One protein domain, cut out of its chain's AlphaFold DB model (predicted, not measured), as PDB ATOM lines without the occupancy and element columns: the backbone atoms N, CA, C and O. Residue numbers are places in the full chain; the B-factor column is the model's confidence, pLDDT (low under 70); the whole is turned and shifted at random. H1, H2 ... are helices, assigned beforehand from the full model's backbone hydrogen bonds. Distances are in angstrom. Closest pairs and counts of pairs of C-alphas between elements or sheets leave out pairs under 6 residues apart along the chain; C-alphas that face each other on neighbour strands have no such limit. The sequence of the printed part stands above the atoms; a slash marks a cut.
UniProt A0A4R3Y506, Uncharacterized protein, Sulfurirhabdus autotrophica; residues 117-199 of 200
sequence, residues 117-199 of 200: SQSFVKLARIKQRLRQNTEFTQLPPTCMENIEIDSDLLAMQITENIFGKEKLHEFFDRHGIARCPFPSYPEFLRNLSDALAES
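AT A GLANCE: This is residues 117 to 199 of the 200 residues of an uncharacterized protein of Sulfurirhabdus autotrophica (UniProt A0A4R3Y506). One long helix, H3, makes one side of a compact all-helix domain, and three helices are set along it: H1 at its first end, H5 crossing it nearly at a right angle, and H4 folding back from its last end. H5 lies nearest the middle of the domain, and the one-turn helix H2 comes just before H3. The printed part has 83 residues with five named helices, in the order H1, H2, H3, H4, H5, and no named strand. The radius of gyration of the C-alphas is 12.4 A, and the C-alphas span 30 by 28 by 22 A.

HOW THE PARTS SIT: H3, residues 146 to 163, is the hub, touching three other helices. With its residues 149 to 153 alone it touches residues 189 to 193 of H5, residues 185 to 197; their lines are about perpendicular at 89 degrees, and the closest C-alphas, those of Leu 153 and Leu 189, are 6.5 A apart. With residues 156 to 160 alone H3 touches H4, residues 165 to 175, at a steep tilt of 59 degrees, opposite ways; the closest C-alphas are those of Glu 160 and Leu 168, at 6.0 A. With residues 146 to 150 alone H3 only just touches H1, residues 121 to 130, with 3 pairs of C-alphas within 8 A, the closest being those of Ala 124 and Asn 146 at 6.6 A; their lines are about perpendicular at 82 degrees. H1 also touches H5, at a steep tilt of 54 degrees, opposite ways, closest at the C-alphas of Lys 127 and Leu 192, 6.7 A apart. H4 and H5 are close but not clearly touching, the closest C-alphas being those of Phe 172 and Pro 186 at 7.0 A. H2, residues 141 to 144, touches no helix; it is close to H3 but not clearly touching, with the C-alphas of Cys 143 and Ile 149 closest at 7.9 A. H1 and H4 are apart. In H1, H3, H4 and H5 every O i to N i+4 pair is within hydrogen-bond range; H2 is too short for such a pair.

IN THESE COORDINATES: H3, Asn 146 to Phe 163, measures 25.4 A from first to last C-alpha, from (-14.339, -35.062, -33.040) to (-18.143, -30.196, -57.702). H5, Tyr 185 to Ala 197, measures 18.5 A and ends at C-alpha 197, (-22.091, -45.343, -43.995). H4, Lys 165 to His 175, measures 15.3 A. H1, Val 121 to Leu 130, measures 14.6 A and begins at C-alpha 121, (-19.864, -41.577, -29.821). H2, Pro 141 to Met 144, measures 5.0 A.

THE WHOLE: The two C-alphas farthest apart are those of Ser 117 and Arg 174, at 34.5 A. The printed part has no cut. The links H2 to H3 and H3 to H4 are tight, those from H1 to H2 and H4 to H5 are short, and no link is long. The mean pLDDT of the printed part is 90.5, and no printed residue is under 70.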
ATOM      1  N   SER A 117     -27.576 -30.971 -31.347       85.56
ATOM      2  CA  SER A 117     -26.949 -31.621 -30.180       85.56
ATOM      3  C   SER A 117     -26.219 -32.917 -30.568       85.56
ATOM      4  O   SER A 117     -26.432 -33.981 -29.978       85.56
ATOM      5  N   GLN A 118     -25.395 -32.830 -31.615       84.50
ATOM      6  CA  GLN A 118     -24.785 -33.983 -32.275       84.50
ATOM      7  C   GLN A 118     -23.959 -34.835 -31.299       84.50
ATOM      8  O   GLN A 118     -23.097 -34.342 -30.571       84.50
ATOM      9  N   SER A 119     -24.195 -36.150 -31.309       89.88
ATOM     10  CA  SER A 119     -23.413 -37.108 -30.524       89.88
ATOM     11  C   SER A 119     -22.244 -37.660 -31.333       89.88
ATOM     12  O   SER A 119     -22.426 -38.245 -32.399       89.88
ATOM     13  N   PHE A 120     -21.038 -37.577 -30.774       93.50
ATOM     14  CA  PHE A 120     -19.820 -38.054 -31.433       93.50
ATOM     15  C   PHE A 120     -19.408 -39.478 -31.041       93.50
ATOM     16  O   PHE A 120     -18.309 -39.909 -31.379       93.50
ATOM     17  N   VAL A 121     -20.246 -40.240 -30.327       93.44
ATOM     18  CA  VAL A 121     -19.864 -41.577 -29.821       93.44
ATOM     19  C   VAL A 121     -19.513 -42.538 -30.963       93.44
ATOM     20  O   VAL A 121     -18.474 -43.203 -30.922       93.44
ATOM     21  N   LYS A 122     -20.351 -42.592 -32.007       92.94
ATOM     22  CA  LYS A 122     -20.126 -43.451 -33.184       92.94
ATOM     23  C   LYS A 122     -18.852 -43.035 -33.923       92.94
ATOM     24  O   LYS A 122     -17.989 -43.879 -34.174       92.94
ATOM     25  N   LEU A 123     -18.724 -41.734 -34.190       94.44
ATOM     26  CA  LEU A 123     -17.563 -41.127 -34.834       94.44
ATOM     27  C   LEU A 123     -16.272 -41.461 -34.081       94.44
ATOM     28  O   LEU A 123     -15.338 -41.996 -34.668       94.44
ATOM     29  N   ALA A 124     -16.243 -41.228 -32.767       94.19
ATOM     30  CA  ALA A 124     -15.081 -41.473 -31.921       94.19
ATOM     31  C   ALA A 124     -14.619 -42.936 -31.983       94.19
ATOM     32  O   ALA A 124     -13.421 -43.196 -32.108       94.19
ATOM     33  N   ARG A 125     -15.562 -43.889 -31.950       94.81
ATOM     34  CA  ARG A 125     -15.262 -45.327 -32.022       94.81
ATOM     35  C   ARG A 125     -14.624 -45.715 -33.355       94.81
ATOM     36  O   ARG A 125     -13.625 -46.431 -33.369       94.81
ATOM     37  N   ILE A 126     -15.202 -45.269 -34.470       95.12
ATOM     38  CA  ILE A 126     -14.700 -45.605 -35.812       95.12
ATOM     39  C   ILE A 126     -13.363 -44.905 -36.063       95.12
ATOM     40  O   ILE A 126     -12.404 -45.557 -36.472       95.12
ATOM     41  N   LYS A 127     -13.255 -43.622 -35.698       94.44
ATOM     42  CA  LYS A 127     -12.008 -42.846 -35.728       94.44
ATOM     43  C   LYS A 127     -10.883 -43.572 -34.987       94.44
ATOM     44  O   LYS A 127      -9.787 -43.709 -35.519       94.44
ATOM     45  N   GLN A 128     -11.144 -44.063 -33.772       92.69
ATOM     46  CA  GLN A 128     -10.147 -44.791 -32.984       92.69
ATOM     47  C   GLN A 128      -9.699 -46.089 -33.665       92.69
ATOM     48  O   GLN A 128      -8.512 -46.395 -33.633       92.69
ATOM     49  N   ARG A 129     -10.622 -46.832 -34.289       93.12
ATOM     50  CA  ARG A 129     -10.288 -48.045 -35.046       93.12
ATOM     51  C   ARG A 129      -9.410 -47.723 -36.253       93.12
ATOM     52  O   ARG A 129      -8.370 -48.346 -36.405       93.12
ATOM     53  N   LEU A 130      -9.782 -46.734 -37.066       93.25
ATOM     54  CA  LEU A 130      -9.003 -46.354 -38.250       93.25
ATOM     55  C   LEU A 130      -7.593 -45.885 -37.886       93.25
ATOM     56  O   LEU A 130      -6.634 -46.247 -38.552       93.25
ATOM     57  N   ARG A 131      -7.430 -45.169 -36.770       90.62
ATOM     58  CA  ARG A 131      -6.107 -44.750 -36.277       90.62
ATOM     59  C   ARG A 131      -5.160 -45.902 -35.914       90.62
ATOM     60  O   ARG A 131      -3.986 -45.638 -35.672       90.62
ATOM     61  N   GLN A 132      -5.644 -47.143 -35.838       90.62
ATOM     62  CA  GLN A 132      -4.794 -48.321 -35.640       90.62
ATOM     63  C   GLN A 132      -4.072 -48.740 -36.930       90.62
ATOM     64  O   GLN A 132      -3.084 -49.468 -36.847       90.62
ATOM     65  N   ASN A 133      -4.509 -48.260 -38.102       92.69
ATOM     66  CA  ASN A 133      -3.796 -48.471 -39.358       92.69
ATOM     67  C   ASN A 133      -2.505 -47.648 -39.373       92.69
ATOM     68  O   ASN A 133      -2.502 -46.460 -39.036       92.69
ATOM     69  N   THR A 134      -1.410 -48.268 -39.815       89.31
ATOM     70  CA  THR A 134      -0.063 -47.673 -39.837       89.31
ATOM     71  C   THR A 134      -0.015 -46.343 -40.591       89.31
ATOM     72  O   THR A 134       0.626 -45.404 -40.119       89.31
ATOM     73  N   GLU A 135      -0.757 -46.234 -41.692       91.44
ATOM     74  CA  GLU A 135      -0.897 -45.042 -42.546       91.44
ATOM     75  C   GLU A 135      -1.453 -43.794 -41.822       91.44
ATOM     76  O   GLU A 135      -1.099 -42.663 -42.163       91.44
ATOM     77  N   PHE A 136      -2.263 -43.975 -40.769       91.88
ATOM     78  CA  PHE A 136      -2.925 -42.882 -40.039       91.88
ATOM     79  C   PHE A 136      -2.318 -42.604 -38.661       91.88
ATOM     80  O   PHE A 136      -2.730 -41.664 -37.975       91.88
ATOM     81  N   THR A 137      -1.320 -43.387 -38.242       85.44
ATOM     82  CA  THR A 137      -0.668 -43.225 -36.928       85.44
ATOM     83  C   THR A 137       0.006 -41.864 -36.751       85.44
ATOM     84  O   THR A 137       0.088 -41.371 -35.627       85.44
ATOM     85  N   GLN A 138       0.435 -41.242 -37.853       85.12
ATOM     86  CA  GLN A 138       1.135 -39.954 -37.864       85.12
ATOM     87  C   GLN A 138       0.198 -38.739 -37.771       85.12
ATOM     88  O   GLN A 138       0.678 -37.621 -37.598       85.12
ATOM     89  N   LEU A 139      -1.126 -38.928 -37.865       88.25
ATOM     90  CA  LEU A 139      -2.074 -37.817 -37.774       88.25
ATOM     91  C   LEU A 139      -2.088 -37.237 -36.345       88.25
ATOM     92  O   LEU A 139      -2.379 -37.965 -35.378       88.25
ATOM     93  N   PRO A 140      -1.803 -35.935 -36.171       85.19
ATOM     94  CA  PRO A 140      -1.651 -35.342 -34.852       85.19
ATOM     95  C   PRO A 140      -2.997 -35.317 -34.117       85.19
ATOM     96  O   PRO A 140      -4.029 -35.031 -34.723       85.19
ATOM     97  N   PRO A 141      -3.034 -35.592 -32.800       82.25
ATOM     98  CA  PRO A 141      -4.275 -35.549 -32.025       82.25
ATOM     99  C   PRO A 141      -5.035 -34.222 -32.130       82.25
ATOM    100  O   PRO A 141      -6.261 -34.248 -32.153       82.25
ATOM    101  N   THR A 142      -4.321 -33.101 -32.257       79.12
ATOM    102  CA  THR A 142      -4.881 -31.742 -32.362       79.12
ATOM    103  C   THR A 142      -5.747 -31.540 -33.605       79.12
ATOM    104  O   THR A 142      -6.749 -30.847 -33.544       79.12
ATOM    105  N   CYS A 143      -5.426 -32.192 -34.725       77.12
ATOM    106  CA  CYS A 143      -6.253 -32.129 -35.935       77.12
ATOM    107  C   CYS A 143      -7.408 -33.147 -35.915       77.12
ATOM    108  O   CYS A 143      -8.239 -33.172 -36.820       77.12
ATOM    109  N   MET A 144      -7.462 -34.006 -34.897       85.56
ATOM    110  CA  MET A 144      -8.343 -35.174 -34.840       85.56
ATOM    111  C   MET A 144      -9.426 -35.036 -33.769       85.56
ATOM    112  O   MET A 144      -9.970 -36.045 -33.306       85.56
ATOM    113  N   GLU A 145      -9.731 -33.813 -33.343       90.50
ATOM    114  CA  GLU A 145     -10.871 -33.528 -32.478       90.50
ATOM    115  C   GLU A 145     -12.179 -33.921 -33.174       90.50
ATOM    116  O   GLU A 145     -12.330 -33.761 -34.380       90.50
ATOM    117  N   ASN A 146     -13.121 -34.512 -32.431       92.88
ATOM    118  CA  ASN A 146     -14.339 -35.062 -33.040       92.88
ATOM    119  C   ASN A 146     -15.184 -33.987 -33.728       92.88
ATOM    120  O   ASN A 146     -15.759 -34.268 -34.771       92.88
ATOM    121  N   ILE A 147     -15.248 -32.799 -33.127       91.44
ATOM    122  CA  ILE A 147     -16.026 -31.669 -33.633       91.44
ATOM    123  C   ILE A 147     -15.512 -31.225 -35.008       91.44
ATOM    124  O   ILE A 147     -16.272 -31.134 -35.963       91.44
ATOM    125  N   GLU A 148     -14.196 -31.096 -35.137       91.44
ATOM    126  CA  GLU A 148     -13.531 -30.711 -36.377       91.44
ATOM    127  C   GLU A 148     -13.635 -31.784 -37.463       91.44
ATOM    128  O   GLU A 148     -13.882 -31.492 -38.628       91.44
ATOM    129  N   ILE A 149     -13.475 -33.054 -37.081       93.44
ATOM    130  CA  ILE A 149     -13.579 -34.182 -38.012       93.44
ATOM    131  C   ILE A 149     -15.001 -34.301 -38.565       93.44
ATOM    132  O   ILE A 149     -15.173 -34.585 -39.744       93.44
ATOM    133  N   ASP A 150     -16.016 -34.111 -37.727       94.56
ATOM    134  CA  ASP A 150     -17.414 -34.133 -38.156       94.56
ATOM    135  C   ASP A 150     -17.722 -32.977 -39.126       94.56
ATOM    136  O   ASP A 150     -18.353 -33.204 -40.160       94.56
ATOM    137  N   SER A 151     -17.191 -31.777 -38.859       93.94
ATOM    138  CA  SER A 151     -17.282 -30.633 -39.777       93.94
ATOM    139  C   SER A 151     -16.572 -30.894 -41.107       93.94
ATOM    140  O   SER A 151     -17.138 -30.624 -42.164       93.94
ATOM    141  N   ASP A 152     -15.375 -31.488 -41.085       94.56
ATOM    142  CA  ASP A 152     -14.636 -31.851 -42.301       94.56
ATOM    143  C   ASP A 152     -15.331 -32.952 -43.114       94.56
ATOM    144  O   ASP A 152     -15.322 -32.915 -44.345       94.56
ATOM    145  N   LEU A 153     -15.974 -33.921 -42.452       95.38
ATOM    146  CA  LEU A 153     -16.785 -34.934 -43.131       95.38
ATOM    147  C   LEU A 153     -17.979 -34.295 -43.847       95.38
ATOM    148  O   LEU A 153     -18.245 -34.635 -45.001       95.38
ATOM    149  N   LEU A 154     -18.669 -33.349 -43.199       95.75
ATOM    150  CA  LEU A 154     -19.752 -32.604 -43.840       95.75
ATOM    151  C   LEU A 154     -19.227 -31.766 -45.013       95.75
ATOM    152  O   LEU A 154     -19.812 -31.799 -46.097       95.75
ATOM    153  N   ALA A 155     -18.111 -31.061 -44.825       96.00
ATOM    154  CA  ALA A 155     -17.482 -30.259 -45.869       96.00
ATOM    155  C   ALA A 155     -17.114 -31.103 -47.092       96.00
ATOM    156  O   ALA A 155     -17.420 -30.715 -48.222       96.00
ATOM    157  N   MET A 156     -16.541 -32.288 -46.876       95.88
ATOM    158  CA  MET A 156     -16.224 -33.247 -47.930       95.88
ATOM    159  C   MET A 156     -17.473 -33.691 -48.687       95.88
ATOM    160  O   MET A 156     -17.487 -33.610 -49.911       95.88
ATOM    161  N   GLN A 157     -18.536 -34.083 -47.981       96.25
ATOM    162  CA  GLN A 157     -19.788 -34.525 -48.604       96.25
ATOM    163  C   GLN A 157     -20.447 -33.423 -49.443       96.25
ATOM    164  O   GLN A 157     -20.861 -33.669 -50.574       96.25
ATOM    165  N   ILE A 158     -20.526 -32.198 -48.916       97.44
ATOM    166  CA  ILE A 158     -21.140 -31.065 -49.621       97.44
ATOM    167  C   ILE A 158     -20.300 -30.655 -50.830       97.44
ATOM    168  O   ILE A 158     -20.832 -30.450 -51.920       97.44
ATOM    169  N   THR A 159     -18.983 -30.565 -50.658       96.81
ATOM    170  CA  THR A 159     -18.077 -30.167 -51.740       96.81
ATOM    171  C   THR A 159     -18.056 -31.218 -52.851       96.81
ATOM    172  O   THR A 159     -18.095 -30.866 -54.030       96.81
ATOM    173  N   GLU A 160     -18.077 -32.507 -52.495       96.44
ATOM    174  CA  GLU A 160     -18.214 -33.610 -53.450       96.44
ATOM    175  C   GLU A 160     -19.552 -33.551 -54.197       96.44
ATOM    176  O   GLU A 160     -19.570 -33.746 -55.410       96.44
ATOM    177  N   ASN A 161     -20.653 -33.224 -53.515       97.19
ATOM    178  CA  ASN A 161     -21.968 -33.073 -54.141       97.19
ATOM    179  C   ASN A 161     -21.992 -31.936 -55.183       97.19
ATOM    180  O   ASN A 161     -22.510 -32.113 -56.283       97.19
ATOM    181  N   ILE A 162     -21.391 -30.783 -54.871       97.69
ATOM    182  CA  ILE A 162     -21.420 -29.599 -55.748       97.69
ATOM    183  C   ILE A 162     -20.441 -29.724 -56.928       97.69
ATOM    184  O   ILE A 162     -20.776 -29.360 -58.056       97.69
ATOM    185  N   PHE A 163     -19.216 -30.207 -56.692       97.25
ATOM    186  CA  PHE A 163     -18.143 -30.196 -57.702       97.25
ATOM    187  C   PHE A 163     -17.826 -31.567 -58.302       97.25
ATOM    188  O   PHE A 163     -17.178 -31.634 -59.350       97.25
ATOM    189  N   GLY A 164     -18.283 -32.645 -57.672       96.94
ATOM    190  CA  GLY A 164     -17.942 -34.015 -58.028       96.94
ATOM    191  C   GLY A 164     -16.659 -34.513 -57.359       96.94
ATOM    192  O   GLY A 164     -15.740 -33.757 -57.033       96.94
ATOM    193  N   LYS A 165     -16.589 -35.838 -57.198       94.62
ATOM    194  CA  LYS A 165     -15.499 -36.548 -56.515       94.62
ATOM    195  C   LYS A 165     -14.121 -36.301 -57.126       94.62
ATOM    196  O   LYS A 165     -13.152 -36.142 -56.386       94.62
ATOM    197  N   GLU A 166     -14.035 -36.277 -58.455       95.38
ATOM    198  CA  GLU A 166     -12.775 -36.088 -59.189       95.38
ATOM    199  C   GLU A 166     -12.173 -34.710 -58.905       95.38
ATOM    200  O   GLU A 166     -11.030 -34.622 -58.464       95.38
ATOM    201  N   LYS A 167     -12.972 -33.640 -59.020       95.19
ATOM    202  CA  LYS A 167     -12.518 -32.275 -58.711       95.19
ATOM    203  C   LYS A 167     -12.107 -32.110 -57.255       95.19
ATOM    204  O   LYS A 167     -11.145 -31.404 -56.970       95.19
ATOM    205  N   LEU A 168     -12.816 -32.759 -56.330       94.69
ATOM    206  CA  LEU A 168     -12.440 -32.733 -54.919       94.69
ATOM    207  C   LEU A 168     -11.107 -33.457 -54.668       94.69
ATOM    208  O   LEU A 168     -10.315 -33.020 -53.839       94.69
ATOM    209  N   HIS A 169     -10.838 -34.548 -55.387       91.56
ATOM    210  CA  HIS A 169      -9.546 -35.231 -55.323       91.56
ATOM    211  C   HIS A 169      -8.412 -34.336 -55.838       91.56
ATOM    212  O   HIS A 169      -7.456 -34.100 -55.107       91.56
ATOM    213  N   GLU A 170      -8.577 -33.746 -57.026       93.50
ATOM    214  CA  GLU A 170      -7.609 -32.795 -57.591       93.50
ATOM    215  C   GLU A 170      -7.369 -31.590 -56.669       93.50
ATOM    216  O   GLU A 170      -6.246 -31.101 -56.540       93.50
ATOM    217  N   PHE A 171      -8.417 -31.100 -56.002       92.44
ATOM    218  CA  PHE A 171      -8.299 -30.036 -55.010       92.44
ATOM    219  C   PHE A 171      -7.393 -30.435 -53.844       92.44
ATOM    220  O   PHE A 171      -6.449 -29.704 -53.531       92.44
ATOM    221  N   PHE A 172      -7.633 -31.597 -53.230       90.88
ATOM    222  CA  PHE A 172      -6.812 -32.075 -52.119       90.88
ATOM    223  C   PHE A 172      -5.364 -32.348 -52.519       90.88
ATOM    224  O   PHE A 172      -4.470 -32.064 -51.725       90.88
ATOM    225  N   ASP A 173      -5.111 -32.822 -53.737       88.75
ATOM    226  CA  ASP A 173      -3.745 -33.040 -54.219       88.75
ATOM    227  C   ASP A 173      -2.967 -31.723 -54.369       88.75
ATOM    228  O   ASP A 173      -1.763 -31.671 -54.113       88.75
ATOM    229  N   ARG A 174      -3.651 -30.640 -54.764       88.31
ATOM    230  CA  ARG A 174      -3.036 -29.313 -54.944       88.31
ATOM    231  C   ARG A 174      -2.879 -28.540 -53.636       88.31
ATOM    232  O   ARG A 174      -1.872 -27.856 -53.461       88.31
ATOM    233  N   HIS A 175      -3.877 -28.601 -52.755       80.62
ATOM    234  CA  HIS A 175      -3.989 -27.702 -51.601       80.62
ATOM    235  C   HIS A 175      -3.956 -28.411 -50.241       80.62
ATOM    236  O   HIS A 175      -3.675 -27.768 -49.229       80.62
ATOM    237  N   GLY A 176      -4.217 -29.719 -50.194       81.62
ATOM    238  CA  GLY A 176      -4.473 -30.440 -48.950       81.62
ATOM    239  C   GLY A 176      -5.691 -29.890 -48.200       81.62
ATOM    240  O   GLY A 176      -6.574 -29.261 -48.782       81.62
ATOM    241  N   ILE A 177      -5.734 -30.122 -46.887       78.75
ATOM    242  CA  ILE A 177      -6.701 -29.495 -45.977       78.75
ATOM    243  C   ILE A 177      -5.901 -28.616 -45.017       78.75
ATOM    244  O   ILE A 177      -5.108 -29.133 -44.234       78.75
ATOM    245  N   ALA A 178      -6.092 -27.296 -45.066       70.62
ATOM    246  CA  ALA A 178      -5.262 -26.334 -44.327       70.62
ATOM    247  C   ALA A 178      -5.180 -26.629 -42.815       70.62
ATOM    248  O   ALA A 178      -4.111 -26.537 -42.214       70.62
ATOM    249  N   ARG A 179      -6.300 -27.063 -42.220       74.50
ATOM    250  CA  ARG A 179      -6.422 -27.438 -40.800       74.50
ATOM    251  C   ARG A 179      -5.623 -28.694 -40.425       74.50
ATOM    252  O   ARG A 179      -5.225 -28.868 -39.275       74.50
ATOM    253  N   CYS A 180      -5.384 -29.586 -41.385       79.88
ATOM    254  CA  CYS A 180      -4.624 -30.816 -41.200       79.88
ATOM    255  C   CYS A 180      -3.751 -31.071 -42.442       79.88
ATOM    256  O   CYS A 180      -4.140 -31.839 -43.328       79.88
ATOM    257  N   PRO A 181      -2.561 -30.444 -42.521       79.44
ATOM    258  CA  PRO A 181      -1.697 -30.472 -43.704       79.44
ATOM    259  C   PRO A 181      -0.913 -31.794 -43.826       79.44
ATOM    260  O   PRO A 181       0.258 -31.810 -44.201       79.44
ATOM    261  N   PHE A 182      -1.537 -32.913 -43.459       86.25
ATOM    262  CA  PHE A 182      -0.956 -34.247 -43.536       86.25
ATOM    263  C   PHE A 182      -1.485 -34.950 -44.791       86.25
ATOM    264  O   PHE A 182      -2.701 -35.076 -44.931       86.25
ATOM    265  N   PRO A 183      -0.614 -35.464 -45.679       87.06
ATOM    266  CA  PRO A 183      -1.048 -36.078 -46.937       87.06
ATOM    267  C   PRO A 183      -2.016 -37.258 -46.777       87.06
ATOM    268  O   PRO A 183      -2.849 -37.483 -47.644       87.06
ATOM    269  N   SER A 184      -1.946 -37.994 -45.662       90.56
ATOM    270  CA  SER A 184      -2.854 -39.115 -45.383       90.56
ATOM    271  C   SER A 184      -4.222 -38.687 -44.841       90.56
ATOM    272  O   SER A 184      -5.104 -39.523 -44.653       90.56
ATOM    273  N   TYR A 185      -4.435 -37.398 -44.570       91.62
ATOM    274  CA  TYR A 185      -5.666 -36.919 -43.953       91.62
ATOM    275  C   TYR A 185      -6.901 -36.963 -44.876       91.62
ATOM    276  O   TYR A 185      -7.948 -37.429 -44.421       91.62
ATOM    277  N   PRO A 186      -6.826 -36.576 -46.165       92.06
ATOM    278  CA  PRO A 186      -7.952 -36.751 -47.081       92.06
ATOM    279  C   PRO A 186      -8.385 -38.216 -47.220       92.06
ATOM    280  O   PRO A 186      -9.577 -38.515 -47.230       92.06
ATOM    281  N   GLU A 187      -7.430 -39.146 -47.284       92.38
ATOM    282  CA  GLU A 187      -7.719 -40.585 -47.318       92.38
ATOM    283  C   GLU A 187      -8.350 -41.068 -46.007       92.38
ATOM    284  O   GLU A 187      -9.345 -41.793 -46.026       92.38
ATOM    285  N   PHE A 188      -7.849 -40.585 -44.866       94.38
ATOM    286  CA  PHE A 188      -8.453 -40.844 -43.562       94.38
ATOM    287  C   PHE A 188      -9.932 -40.429 -43.519       94.38
ATOM    288  O   PHE A 188     -10.769 -41.202 -43.047       94.38
ATOM    289  N   LEU A 189     -10.267 -39.231 -44.014       94.25
ATOM    290  CA  LEU A 189     -11.647 -38.737 -44.050       94.25
ATOM    291  C   LEU A 189     -12.549 -39.602 -44.936       94.25
ATOM    292  O   LEU A 189     -13.664 -39.922 -44.524       94.25
ATOM    293  N   ARG A 190     -12.068 -40.032 -46.110       93.44
ATOM    294  CA  ARG A 190     -12.824 -40.938 -46.993       93.44
ATOM    295  C   ARG A 190     -13.105 -42.273 -46.307       93.44
ATOM    296  O   ARG A 190     -14.266 -42.651 -46.183       93.44
ATOM    297  N   ASN A 191     -12.076 -42.914 -45.750       95.19
ATOM    298  CA  ASN A 191     -12.219 -44.190 -45.040       95.19
ATOM    299  C   ASN A 191     -13.163 -44.074 -43.834       95.19
ATOM    300  O   ASN A 191     -13.910 -45.001 -43.516       95.19
ATOM    301  N   LEU A 192     -13.145 -42.926 -43.153       95.12
ATOM    302  CA  LEU A 192     -14.057 -42.642 -42.053       95.12
ATOM    303  C   LEU A 192     -15.502 -42.463 -42.526       95.12
ATOM    304  O   LEU A 192     -16.404 -43.009 -41.891       95.12
ATOM    305  N   SER A 193     -15.719 -41.744 -43.628       94.38
ATOM    306  CA  SER A 193     -17.037 -41.578 -44.247       94.38
ATOM    307  C   SER A 193     -17.627 -42.922 -44.676       94.38
ATOM    308  O   SER A 193     -18.764 -43.232 -44.316       94.38
ATOM    309  N   ASP A 194     -16.841 -43.754 -45.360       94.25
ATOM    310  CA  ASP A 194     -17.275 -45.072 -45.836       94.25
ATOM    311  C   ASP A 194     -17.652 -45.986 -44.658       94.25
ATOM    312  O   ASP A 194     -18.759 -46.524 -44.597       94.25
ATOM    313  N   ALA A 195     -16.798 -46.061 -43.632       93.12
ATOM    314  CA  ALA A 195     -17.078 -46.856 -42.436       93.12
ATOM    315  C   ALA A 195     -18.300 -46.350 -41.637       93.12
ATOM    316  O   ALA A 195     -18.997 -47.130 -40.971       93.12
ATOM    317  N   LEU A 196     -18.577 -45.041 -41.659       91.81
ATOM    318  CA  LEU A 196     -19.776 -44.465 -41.043       91.81
ATOM    319  C   LEU A 196     -21.052 -44.855 -41.794       91.81
ATOM    320  O   LEU A 196     -22.062 -45.102 -41.125       91.81
ATOM    321  N   ALA A 197     -20.989 -44.940 -43.127       88.69
ATOM    322  CA  ALA A 197     -22.091 -45.343 -43.995       88.69
ATOM    323  C   ALA A 197     -22.398 -46.847 -43.896       88.69
ATOM    324  O   ALA A 197     -23.559 -47.224 -43.787       88.69
ATOM    325  N   GLU A 198     -21.375 -47.705 -43.833       86.38
ATOM    326  CA  GLU A 198     -21.528 -49.167 -43.688       86.38
ATOM    327  C   GLU A 198     -22.090 -49.607 -42.328       86.38
ATOM    328  O   GLU A 198     -22.504 -50.749 -42.143       86.38
ATOM    329  N   SER A 199     -22.064 -48.715 -41.342       70.94
ATOM    330  CA  SER A 199     -22.535 -48.985 -39.983       70.94
ATOM    331  C   SER A 199     -23.937 -48.428 -39.712       70.94
ATOM    332  O   SER A 199     -24.260 -48.164 -38.547       70.94
TER     333      SER A 199